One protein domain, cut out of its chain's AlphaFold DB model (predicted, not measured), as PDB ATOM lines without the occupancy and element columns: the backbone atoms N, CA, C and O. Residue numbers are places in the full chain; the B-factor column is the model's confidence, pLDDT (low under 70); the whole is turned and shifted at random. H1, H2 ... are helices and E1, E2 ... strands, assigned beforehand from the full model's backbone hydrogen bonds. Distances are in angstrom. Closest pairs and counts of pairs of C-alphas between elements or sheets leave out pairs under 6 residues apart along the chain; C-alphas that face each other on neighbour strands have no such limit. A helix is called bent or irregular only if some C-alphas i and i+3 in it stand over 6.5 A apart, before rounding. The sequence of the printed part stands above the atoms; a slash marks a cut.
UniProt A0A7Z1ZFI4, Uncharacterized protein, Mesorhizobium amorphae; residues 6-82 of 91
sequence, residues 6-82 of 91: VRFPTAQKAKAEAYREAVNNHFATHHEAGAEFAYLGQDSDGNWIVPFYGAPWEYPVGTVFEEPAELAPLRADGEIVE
ATOM      1  N   VAL A   6     -51.735 -11.026  14.716       97.25
ATOM      2  CA  VAL A   6     -53.051 -11.170  15.330       97.25
ATOM      3  C   VAL A   6     -53.158 -10.156  16.458       97.25
ATOM      4  O   VAL A   6     -52.380 -10.188  17.414       97.25
ATOM      5  N   ARG A   7     -54.134  -9.259  16.344       97.88
ATOM      6  CA  ARG A   7     -54.475  -8.251  17.341       97.88
ATOM      7  C   ARG A   7     -55.675  -8.717  18.155       97.88
ATOM      8  O   ARG A   7     -56.794  -8.774  17.653       97.88
ATOM      9  N   PHE A   8     -55.446  -9.015  19.425       97.81
ATOM     10  CA  PHE A   8     -56.485  -9.341  20.395       97.81
ATOM     11  C   PHE A   8     -56.868  -8.099  21.206       97.81
ATOM     12  O   PHE A   8     -55.978  -7.355  21.625       97.81
ATOM     13  N   PRO A   9     -58.157  -7.888  21.520       97.12
ATOM     14  CA  PRO A   9     -58.574  -6.774  22.368       97.12
ATOM     15  C   PRO A   9     -57.865  -6.768  23.729       97.12
ATOM     16  O   PRO A   9     -57.571  -7.826  24.288       97.12
ATOM     17  N   THR A  10     -57.670  -5.583  24.313       96.06
ATOM     18  CA  THR A  10     -57.069  -5.354  25.652       96.06
ATOM     19  C   THR A  10     -57.544  -6.330  26.737       96.06
ATOM     20  O   THR A  10     -56.741  -6.837  27.523       96.06
ATOM     21  N   ALA A  11     -58.845  -6.634  26.774       96.94
ATOM     22  CA  ALA A  11     -59.449  -7.531  27.762       96.94
ATOM     23  C   ALA A  11     -59.134  -9.029  27.547       96.94
ATOM     24  O   ALA A  11     -59.470  -9.853  28.394       96.94
ATOM     25  N   GLN A  12     -58.509  -9.403  26.428       96.81
ATOM     26  CA  GLN A  12     -58.338 -10.792  25.992       96.81
ATOM     27  C   GLN A  12     -56.892 -11.299  26.096       96.81
ATOM     28  O   GLN A  12     -56.483 -12.174  25.332       96.81
ATOM     29  N   LYS A  13     -56.127 -10.809  27.083       96.94
ATOM     30  CA  LYS A  13     -54.737 -11.240  27.326       96.94
ATOM     31  C   LYS A  13     -54.583 -12.764  27.365       96.94
ATOM     32  O   LYS A  13     -53.718 -13.305  26.690       96.94
ATOM     33  N   ALA A  14     -55.460 -13.449  28.100       97.25
ATOM     34  CA  ALA A  14     -55.393 -14.901  28.257       97.25
ATOM     35  C   ALA A  14     -55.549 -15.658  26.923       97.25
ATOM     36  O   ALA A  14     -54.924 -16.696  26.730       97.25
ATOM     37  N   LYS A  15     -56.347 -15.137  25.979       96.81
ATOM     38  CA  LYS A  15     -56.482 -15.741  24.645       96.81
ATOM     39  C   LYS A  15     -55.253 -15.476  23.779       96.81
ATOM     40  O   LYS A  15     -54.791 -16.388  23.103       96.81
ATOM     41  N   ALA A  16     -54.682 -14.273  23.860       97.31
ATOM     42  CA  ALA A  16     -53.425 -13.957  23.187       97.31
ATOM     43  C   ALA A  16     -52.268 -14.842  23.693       97.31
ATOM     44  O   ALA A  16     -51.490 -15.362  22.897       97.31
ATOM     45  N   GLU A  17     -52.187 -15.075  25.008       97.69
ATOM     46  CA  GLU A  17     -51.221 -15.999  25.616       97.69
ATOM     47  C   GLU A  17     -51.438 -17.441  25.145       97.69
ATOM     48  O   GLU A  17     -50.471 -18.088  24.747       97.69
ATOM     49  N   ALA A  18     -52.690 -17.914  25.120       97.19
ATOM     50  CA  ALA A  18     -53.028 -19.256  24.647       97.19
ATOM     51  C   ALA A  18     -52.669 -19.459  23.168       97.19
ATOM     52  O   ALA A  18     -52.095 -20.487  22.810       97.19
ATOM     53  N   TYR A  19     -52.951 -18.472  22.309       97.19
ATOM     54  CA  TYR A  19     -52.550 -18.520  20.904       97.19
ATOM     55  C   TYR A  19     -51.025 -18.537  20.760       97.19
ATOM     56  O   TYR A  19     -50.497 -19.419  20.089       97.19
ATOM     57  N   ARG A  20     -50.300 -17.635  21.444       97.25
ATOM     58  CA  ARG A  20     -48.826 -17.607  21.425       97.25
ATOM     59  C   ARG A  20     -48.227 -18.947  21.858       97.25
ATOM     60  O   ARG A  20     -47.308 -19.439  21.212       97.25
ATOM     61  N   GLU A  21     -48.716 -19.520  22.954       96.50
ATOM     62  CA  GLU A  21     -48.211 -20.792  23.472       96.50
ATOM     63  C   GLU A  21     -48.449 -21.935  22.480       96.50
ATOM     64  O   GLU A  21     -47.521 -22.681  22.171       96.50
ATOM     65  N   ALA A  22     -49.656 -22.037  21.920       95.56
ATOM     66  CA  ALA A  22     -49.973 -23.057  20.926       95.56
ATOM     67  C   ALA A  22     -49.118 -22.910  19.655       95.56
ATOM     68  O   ALA A  22     -48.596 -23.900  19.144       95.56
ATOM     69  N   VAL A  23     -48.902 -21.673  19.201       95.19
ATOM     70  CA  VAL A  23     -48.011 -21.350  18.084       95.19
ATOM     71  C   VAL A  23     -46.571 -21.794  18.362       95.19
ATOM     72  O   VAL A  23     -45.974 -22.479  17.532       95.19
ATOM     73  N   ASN A  24     -46.010 -21.445  19.524       95.62
ATOM     74  CA  ASN A  24     -44.638 -21.823  19.881       95.62
ATOM     75  C   ASN A  24     -44.487 -23.337  20.035       95.62
ATOM     76  O   ASN A  24     -43.519 -23.901  19.534       95.62
ATOM     77  N   ASN A  25     -45.466 -24.011  20.640       94.50
ATOM     78  CA  ASN A  25     -45.463 -25.466  20.772       94.50
ATOM     79  C   ASN A  25     -45.511 -26.162  19.406       94.50
ATOM     80  O   ASN A  25     -44.768 -27.120  19.177       94.50
ATOM     81  N   HIS A  26     -46.344 -25.673  18.484       92.69
ATOM     82  CA  HIS A  26     -46.402 -26.209  17.128       92.69
ATOM     83  C   HIS A  26     -45.083 -25.952  16.382       92.69
ATOM     84  O   HIS A  26     -44.492 -26.877  15.825       92.69
ATOM     85  N   PHE A  27     -44.552 -24.727  16.441       91.88
ATOM     86  CA  PHE A  27     -43.274 -24.396  15.809       91.88
ATOM     87  C   PHE A  27     -42.122 -25.273  16.318       91.88
ATOM     88  O   PHE A  27     -41.388 -25.856  15.516       91.88
ATOM     89  N   ALA A  28     -42.012 -25.426  17.638       92.81
ATOM     90  CA  ALA A  28     -40.980 -26.237  18.266       92.81
ATOM     91  C   ALA A  28     -41.084 -27.723  17.890       92.81
ATOM     92  O   ALA A  28     -40.074 -28.411  17.761       92.81
ATOM     93  N   THR A  29     -42.305 -28.222  17.700       91.50
ATOM     94  CA  THR A  29     -42.558 -29.630  17.368       91.50
ATOM     95  C   THR A  29     -42.280 -29.940  15.897       91.50
ATOM     96  O   THR A  29     -41.788 -31.023  15.579       91.50
ATOM     97  N   HIS A  30     -42.588 -29.005  14.994       89.12
ATOM     98  CA  HIS A  30     -42.617 -29.264  13.551       89.12
ATOM     99  C   HIS A  30     -41.459 -28.643  12.766       89.12
ATOM    100  O   HIS A  30     -41.167 -29.109  11.664       89.12
ATOM    101  N   HIS A  31     -40.792 -27.620  13.307       87.88
ATOM    102  CA  HIS A  31     -39.771 -26.867  12.576       87.88
ATOM    103  C   HIS A  31     -38.427 -26.835  13.294       87.88
ATOM    104  O   HIS A  31     -37.423 -27.229  12.703       87.88
ATOM    105  N   GLU A  32     -38.385 -26.388  14.551       88.19
ATOM    106  CA  GLU A  32     -37.120 -26.218  15.268       88.19
ATOM    107  C   GLU A  32     -37.274 -26.481  16.769       88.19
ATOM    108  O   GLU A  32     -37.815 -25.666  17.512       88.19
ATOM    109  N   ALA A  33     -36.772 -27.631  17.223       92.00
ATOM    110  CA  ALA A  33     -36.915 -28.074  18.607       92.00
ATOM    111  C   ALA A  33     -36.357 -27.050  19.608       92.00
ATOM    112  O   ALA A  33     -35.165 -26.751  19.616       92.00
ATOM    113  N   GLY A  34     -37.233 -26.566  20.492       88.75
ATOM    114  CA  GLY A  34     -36.898 -25.591  21.532       88.75
ATOM    115  C   GLY A  34     -36.891 -24.129  21.075       88.75
ATOM    116  O   GLY A  34     -36.582 -23.265  21.893       88.75
ATOM    117  N   ALA A  35     -37.232 -23.838  19.818       90.19
ATOM    118  CA  ALA A  35     -37.354 -22.471  19.327       90.19
ATOM    119  C   ALA A  35     -38.732 -21.861  19.627       90.19
ATOM    120  O   ALA A  35     -39.745 -22.558  19.710       90.19
ATOM    121  N   GLU A  36     -38.765 -20.534  19.724       92.25
ATOM    122  CA  GLU A  36     -39.992 -19.746  19.806       92.25
ATOM    123  C   GLU A  36     -40.177 -18.949  18.515       92.25
ATOM    124  O   GLU A  36     -39.242 -18.326  18.012       92.25
ATOM    125  N   PHE A  37     -41.399 -18.955  17.987       91.69
ATOM    126  CA  PHE A  37     -41.775 -18.184  16.802       91.69
ATOM    127  C   PHE A  37     -42.514 -16.900  17.180       91.69
ATOM    128  O   PHE A  37     -42.234 -15.815  16.672       91.69
ATOM    129  N   ALA A  38     -43.489 -17.032  18.071       94.06
ATOM    130  CA  ALA A  38     -44.367 -15.970  18.499       94.06
ATOM    131  C   ALA A  38     -43.909 -15.377  19.832       94.06
ATOM    132  O   ALA A  38     -43.683 -16.077  20.822       94.06
ATOM    133  N   TYR A  39     -43.878 -14.051  19.874       93.25
ATOM    134  CA  TYR A  39     -43.803 -13.270  21.101       93.25
ATOM    135  C   TYR A  39     -45.164 -12.621  21.390       93.25
ATOM    136  O   TYR A  39     -46.039 -12.579  20.528       93.25
ATOM    137  N   LEU A  40     -45.349 -12.123  22.614       95.44
ATOM    138  CA  LEU A  40     -46.523 -11.337  22.999       95.44
ATOM    139  C   LEU A  40     -46.084  -9.899  23.265       95.44
ATOM    140  O   LEU A  40     -45.201  -9.673  24.091       95.44
ATOM    141  N   GLY A  41     -46.709  -8.942  22.587       94.88
ATOM    142  CA  GLY A  41     -46.503  -7.513  22.810       94.88
ATOM    143  C   GLY A  41     -47.822  -6.759  22.944       94.88
ATOM    144  O   GLY A  41     -48.894  -7.360  22.861       94.88
ATOM    145  N   GLN A  42     -47.742  -5.443  23.144       95.69
ATOM    146  CA  GLN A  42     -48.904  -4.556  23.093       95.69
ATOM    147  C   GLN A  42     -48.703  -3.443  22.064       95.69
ATOM    148  O   GLN A  42     -47.593  -2.926  21.916       95.69
ATOM    149  N   ASP A  43     -49.779  -3.087  21.366       95.25
ATOM    150  CA  ASP A  43     -49.820  -1.889  20.526       95.25
ATOM    151  C   ASP A  43     -50.050  -0.618  21.374       95.25
ATOM    152  O   ASP A  43     -50.243  -0.682  22.593       95.25
ATOM    153  N   SER A  44     -50.009   0.553  20.737       94.69
ATOM    154  CA  SER A  44     -50.234   1.855  21.381       94.69
ATOM    155  C   SER A  44     -51.614   2.003  22.025       94.69
ATOM    156  O   SER A  44     -51.770   2.798  22.949       94.69
ATOM    157  N   ASP A  45     -52.596   1.230  21.564       93.88
ATOM    158  CA  ASP A  45     -53.968   1.226  22.076       93.88
ATOM    159  C   ASP A  45     -54.154   0.197  23.213       93.88
ATOM    160  O   ASP A  45     -55.238   0.062  23.787       93.88
ATOM    161  N   GLY A  46     -53.086  -0.529  23.567       94.88
ATOM    162  CA  GLY A  46     -53.049  -1.545  24.616       94.88
ATOM    163  C   GLY A  46     -53.532  -2.931  24.179       94.88
ATOM    164  O   GLY A  46     -53.574  -3.845  25.013       94.88
ATOM    165  N   ASN A  47     -53.903  -3.121  22.910       97.44
ATOM    166  CA  ASN A  47     -54.293  -4.428  22.389       97.44
ATOM    167  C   ASN A  47     -53.102  -5.382  22.417       97.44
ATOM    168  O   ASN A  47     -51.953  -4.972  22.277       97.44
ATOM    169  N   TRP A  48     -53.381  -6.670  22.581       97.38
ATOM    170  CA  TRP A  48     -52.357  -7.705  22.640       97.38
ATOM    171  C   TRP A  48     -52.023  -8.200  21.243       97.38
ATOM    172  O   TRP A  48     -52.910  -8.614  20.500       97.38
ATOM    173  N   ILE A  49     -50.743  -8.175  20.894       97.56
ATOM    174  CA  ILE A  49     -50.256  -8.495  19.558       97.56
ATOM    175  C   ILE A  49     -49.420  -9.766  19.612       97.56
ATOM    176  O   ILE A  49     -48.499  -9.876  20.425       97.56
ATOM    177  N   VAL A  50     -49.734 -10.707  18.724       96.94
ATOM    178  CA  VAL A  50     -49.001 -11.964  18.537       96.94
ATOM    179  C   VAL A  50     -48.723 -12.149  17.043       96.94
ATOM    180  O   VAL A  50     -49.625 -11.897  16.248       96.94
ATOM    181  N   PRO A  51     -47.526 -12.584  16.612       95.06
ATOM    182  CA  PRO A  51     -47.289 -12.945  15.215       95.06
ATOM    183  C   PRO A  51     -48.303 -13.978  14.703       95.06
ATOM    184  O   PRO A  51     -48.573 -14.971  15.378       95.06
ATOM    185  N   PHE A  52     -48.864 -13.749  13.514       94.94
ATOM    186  CA  PHE A  52     -49.780 -14.702  12.889       94.94
ATOM    187  C   PHE A  52     -49.007 -15.923  12.388       94.94
ATOM    188  O   PHE A  52     -47.974 -15.787  11.734       94.94
ATOM    189  N   TYR A  53     -49.491 -17.125  12.690       92.88
ATOM    190  CA  TYR A  53     -48.873 -18.357  12.214       92.88
ATOM    191  C   TYR A  53     -49.486 -18.770  10.878       92.88
ATOM    192  O   TYR A  53     -50.351 -19.634  10.826       92.88
ATOM    193  N   GLY A  54     -49.079 -18.120   9.792       90.75
ATOM    194  CA  GLY A  54     -49.600 -18.421   8.465       90.75
ATOM    195  C   GLY A  54     -49.050 -17.490   7.384       90.75
ATOM    196  O   GLY A  54     -48.155 -16.683   7.636       90.75
ATOM    197  N   ALA A  55     -49.612 -17.564   6.178       88.31
ATOM    198  CA  ALA A  55     -49.265 -16.660   5.083       88.31
ATOM    199  C   ALA A  55     -49.422 -15.173   5.495       88.31
ATOM    200  O   ALA A  55     -50.373 -14.832   6.205       88.31
ATOM    201  N   PRO A  56     -48.533 -14.264   5.039       87.56
ATOM    202  CA  PRO A  56     -47.527 -14.429   3.987       87.56
ATOM    203  C   PRO A  56     -46.169 -14.927   4.503       87.56
ATOM    204  O   PRO A  56     -45.165 -14.784   3.803       87.56
ATOM    205  N   TRP A  57     -46.098 -15.444   5.734       86.81
ATOM    206  CA  TRP A  57     -44.868 -16.048   6.220       86.81
ATOM    207  C   TRP A  57     -44.515 -17.298   5.407       86.81
ATOM    208  O   TRP A  57     -45.386 -18.073   5.010       86.81
ATOM    209  N   GLU A  58     -43.221 -17.480   5.158       87.12
ATOM    210  CA  GLU A  58     -42.677 -18.619   4.425       87.12
ATOM    211  C   GLU A  58     -41.483 -19.175   5.191       87.12
ATOM    212  O   GLU A  58     -40.565 -18.430   5.551       87.12
ATOM    213  N   TYR A  59     -41.480 -20.485   5.429       79.25
ATOM    214  CA  TYR A  59     -40.360 -21.155   6.078       79.25
ATOM    215  C   TYR A  59     -40.324 -22.656   5.735       79.25
ATOM    216  O   TYR A  59     -41.248 -23.381   6.111       79.25
ATOM    217  N   PRO A  60     -39.262 -23.158   5.070       83.25
ATOM    218  CA  PRO A  60     -38.176 -22.408   4.423       83.25
ATOM    219  C   PRO A  60     -38.689 -21.512   3.279       83.25
ATOM    220  O   PRO A  60     -39.822 -21.657   2.830       83.25
ATOM    221  N   VAL A  61     -37.853 -20.578   2.810       82.88
ATOM    222  CA  VAL A  61     -38.196 -19.637   1.722       82.88
ATOM    223  C   VAL A  61     -38.785 -20.383   0.518       82.88
ATOM    224  O   VAL A  61     -38.183 -21.346   0.041       82.88
ATOM    225  N   GLY A  62     -39.937 -19.927   0.016       80.69
ATOM    226  CA  GLY A  62     -40.668 -20.562  -1.082       80.69
ATOM    227  C   GLY A  62     -41.705 -21.608  -0.656       80.69
ATOM    228  O   GLY A  62     -42.451 -22.086  -1.510       80.69
ATOM    229  N   THR A  63     -41.795 -21.939   0.636       81.69
ATOM    230  CA  THR A  63     -42.850 -22.794   1.193       81.69
ATOM    231  C   THR A  63     -43.784 -21.949   2.046       81.69
ATOM    232  O   THR A  63     -43.387 -21.463   3.107       81.69
ATOM    233  N   VAL A  64     -45.030 -21.787   1.586       75.00
ATOM    234  CA  VAL A  64     -46.068 -21.075   2.340       75.00
ATOM    235  C   VAL A  64     -46.289 -21.778   3.668       75.00
ATOM    236  O   VAL A  64     -46.510 -22.988   3.725       75.00
ATOM    237  N   PHE A  65     -46.219 -20.995   4.732       80.06
ATOM    238  CA  PHE A  65     -46.506 -21.456   6.069       80.06
ATOM    239  C   PHE A  65     -48.026 -21.467   6.247       80.06
ATOM    240  O   PHE A  65     -48.663 -20.414   6.212       80.06
ATOM    241  N   GLU A  66     -48.630 -22.648   6.355       85.50
ATOM    242  CA  GLU A  66     -50.071 -22.777   6.583       85.50
ATOM    243  C   GLU A  66     -50.377 -22.815   8.079       85.50
ATOM    244  O   GLU A  66     -49.660 -23.448   8.854       85.50
ATOM    245  N   GLU A  67     -51.458 -22.142   8.480       89.56
ATOM    246  CA  GLU A  67     -51.942 -22.234   9.853       89.56
ATOM    247  C   GLU A  67     -52.602 -23.603  10.089       89.56
ATOM    248  O   GLU A  67     -53.558 -23.943   9.383       89.56
ATOM    249  N   PRO A  68     -52.164 -24.375  11.097       88.88
ATOM    250  CA  PRO A  68     -52.844 -25.589  11.521       88.88
ATOM    251  C   PRO A  68     -54.278 -25.304  11.984       88.88
ATOM    252  O   PRO A  68     -54.559 -24.293  12.638       88.88
ATOM    253  N   ALA A  69     -55.201 -26.220  11.687       91.50
ATOM    254  CA  ALA A  69     -56.625 -26.043  11.977       91.50
ATOM    255  C   ALA A  69     -56.922 -25.870  13.480       91.50
ATOM    256  O   ALA A  69     -57.916 -25.244  13.841       91.50
ATOM    257  N   GLU A  70     -56.064 -26.392  14.357       90.44
ATOM    258  CA  GLU A  70     -56.160 -26.244  15.808       90.44
ATOM    259  C   GLU A  70     -55.841 -24.831  16.318       90.44
ATOM    260  O   GLU A  70     -56.291 -24.467  17.406       90.44
ATOM    261  N   LEU A  71     -55.106 -24.018  15.550       93.06
ATOM    262  CA  LEU A  71     -54.731 -22.660  15.954       93.06
ATOM    263  C   LEU A  71     -55.809 -21.628  15.595       93.06
ATOM    264  O   LEU A  71     -56.000 -20.655  16.328       93.06
ATOM    265  N   ALA A  72     -56.574 -21.863  14.525       93.94
ATOM    266  CA  ALA A  72     -57.607 -20.936  14.062       93.94
ATOM    267  C   ALA A  72     -58.679 -20.598  15.132       93.94
ATOM    268  O   ALA A  72     -59.002 -19.417  15.283       93.94
ATOM    269  N   PRO A  73     -59.203 -21.554  15.934       95.94
ATOM    270  CA  PRO A  73     -60.146 -21.246  17.009       95.94
ATOM    271  C   PRO A  73     -59.553 -20.378  18.125       95.94
ATOM    272  O   PRO A  73     -60.275 -19.591  18.732       95.94
ATOM    273  N   LEU A  74     -58.247 -20.492  18.397       94.81
ATOM    274  CA  LEU A  74     -57.579 -19.747  19.471       94.81
ATOM    275  C   LEU A  74     -57.440 -18.257  19.145       94.81
ATOM    276  O   LEU A  74     -57.457 -17.422  20.048       94.81
ATOM    277  N   ARG A  75     -57.351 -17.919  17.855       94.75
ATOM    278  CA  ARG A  75     -57.342 -16.535  17.368       94.75
ATOM    279  C   ARG A  75     -58.690 -16.040  16.847       94.75
ATOM    280  O   ARG A  75     -58.729 -14.976  16.243       94.75
ATOM    281  N   ALA A  76     -59.782 -16.780  17.044       94.12
ATOM    282  CA  ALA A  76     -61.088 -16.430  16.476       94.12
ATOM    283  C   ALA A  76     -61.615 -15.061  16.948       94.12
ATOM    284  O   ALA A  76     -62.367 -14.407  16.231       94.12
ATOM    285  N   ASP A  77     -61.202 -14.620  18.137       92.38
ATOM    286  CA  ASP A  77     -61.531 -13.304  18.689       92.38
ATOM    287  C   ASP A  77     -60.483 -12.217  18.388       92.38
ATOM    288  O   ASP A  77     -60.617 -11.081  18.848       92.38
ATOM    289  N   GLY A  78     -59.416 -12.577  17.675       94.38
ATOM    290  CA  GLY A  78     -58.371 -11.672  17.225       94.38
ATOM    291  C   GLY A  78     -58.571 -11.262  15.768       94.38
ATOM    292  O   GLY A  78     -59.137 -11.990  14.955       94.38
ATOM    293  N   GLU A  79     -58.072 -10.083  15.424       96.69
ATOM    294  CA  GLU A  79     -58.068  -9.569  14.057       96.69
ATOM    295  C   GLU A  79     -56.694  -9.790  13.420       96.69
ATOM    296  O   GLU A  79     -55.676  -9.459  14.028       96.69
ATOM    297  N   ILE A  80     -56.648 -10.320  12.194       95.69
ATOM    298  CA  ILE A  80     -55.397 -10.373  11.428       95.69
ATOM    299  C   ILE A  80     -55.137  -8.993  10.828       95.69
ATOM    300  O   ILE A  80     -55.952  -8.486  10.059       95.69
ATOM    301  N   VAL A  81     -53.987  -8.410  11.150       95.31
ATOM    302  CA  VAL A  81     -53.556  -7.090  10.684       95.31
ATOM    303  C   VAL A  81     -52.164  -7.167  10.065       95.31
ATOM    304  O   VAL A  81     -51.311  -7.938  10.502       95.31
ATOM    305  N   GLU A  82     -51.906  -6.353   9.043       93.25
ATOM    306  CA  GLU A  82     -50.589  -6.310   8.388       93.25
ATOM    307  C   GLU A  82     -49.552  -5.534   9.209       93.25
ATOM    308  O   GLU A  82     -48.350  -5.782   9.108       93.25
TER     309      GLU A  82
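What this domain is: This is residues 6 to 82 of the 91 residues of an uncharacterized protein of Mesorhizobium amorphae (UniProt A0A7Z1ZFI4). One long helix, H1, lies over one face of a small three-stranded sheet, and residues 24 to 30 of it reach past the sheet. Long loops make much of the rest: residues 31 to 47 fold back from the helix to E2, and residues 52 to 78 run out from E2 and return to E3. The 77 printed residues hold one named helix and three named strands, along the chain E1, H1, E2, E3, with sheet order E2, E1, E3, all antiparallel. The class is mixed, helices and strands, with under half of the residues in named elements; the whole is compact, with a radius of gyration of the C-alphas of 12.2 A and spans of 34 by 23 by 21 A.

How they stand to each other: Start at E1, residues 6 to 8, the inner strand. Beside it E2, residues 48 to 51, is antiparallel at 163 degrees; look for N 6 and O 50, 2.7 A apart. E3, residues 79 to 81, is antiparallel to E1 at 135 degrees, with N 7 and O 79 2.8 A apart, within hydrogen-bond range. H1, residues 10 to 30, is on the sheet at a height of 8.9 A, over E2 and along the strands, at 14 degrees to E2 on the local plane; this makes two layers, a helix on one face of a sheet. Their closest C-alphas are those of Thr 10 and Trp 48, 6.1 A apart. In H1, 15 of 17 O i to N i+4 pairs are within hydrogen-bond range. Residues 41 to 42 pair antiparallel with residues 48 to 49 of E2.

Where its parts are: Find C-alpha 6 at (-53.051, -11.170, 15.330), where E1 begins. H1 runs 30.4 A from C-alpha 10 to C-alpha 30 at (-42.617, -29.264, 13.551); it is irregular, with C-alphas 11 and 14 8.4 A apart, and has a kink of 27 degrees near residue 17. E2 measures 10.4 A, and E3 ends at C-alpha 81, (-53.556, -7.090, 10.684).

The domain as a whole: The C-alphas of Ala 11 and Gly 62 are the two farthest apart, at 36.8 A. The printed part has no cut. The link from E1 to H1 is tight; those from H1 to E2 and from E2 to E3 are long. No printed residue is under 70 in pLDDT.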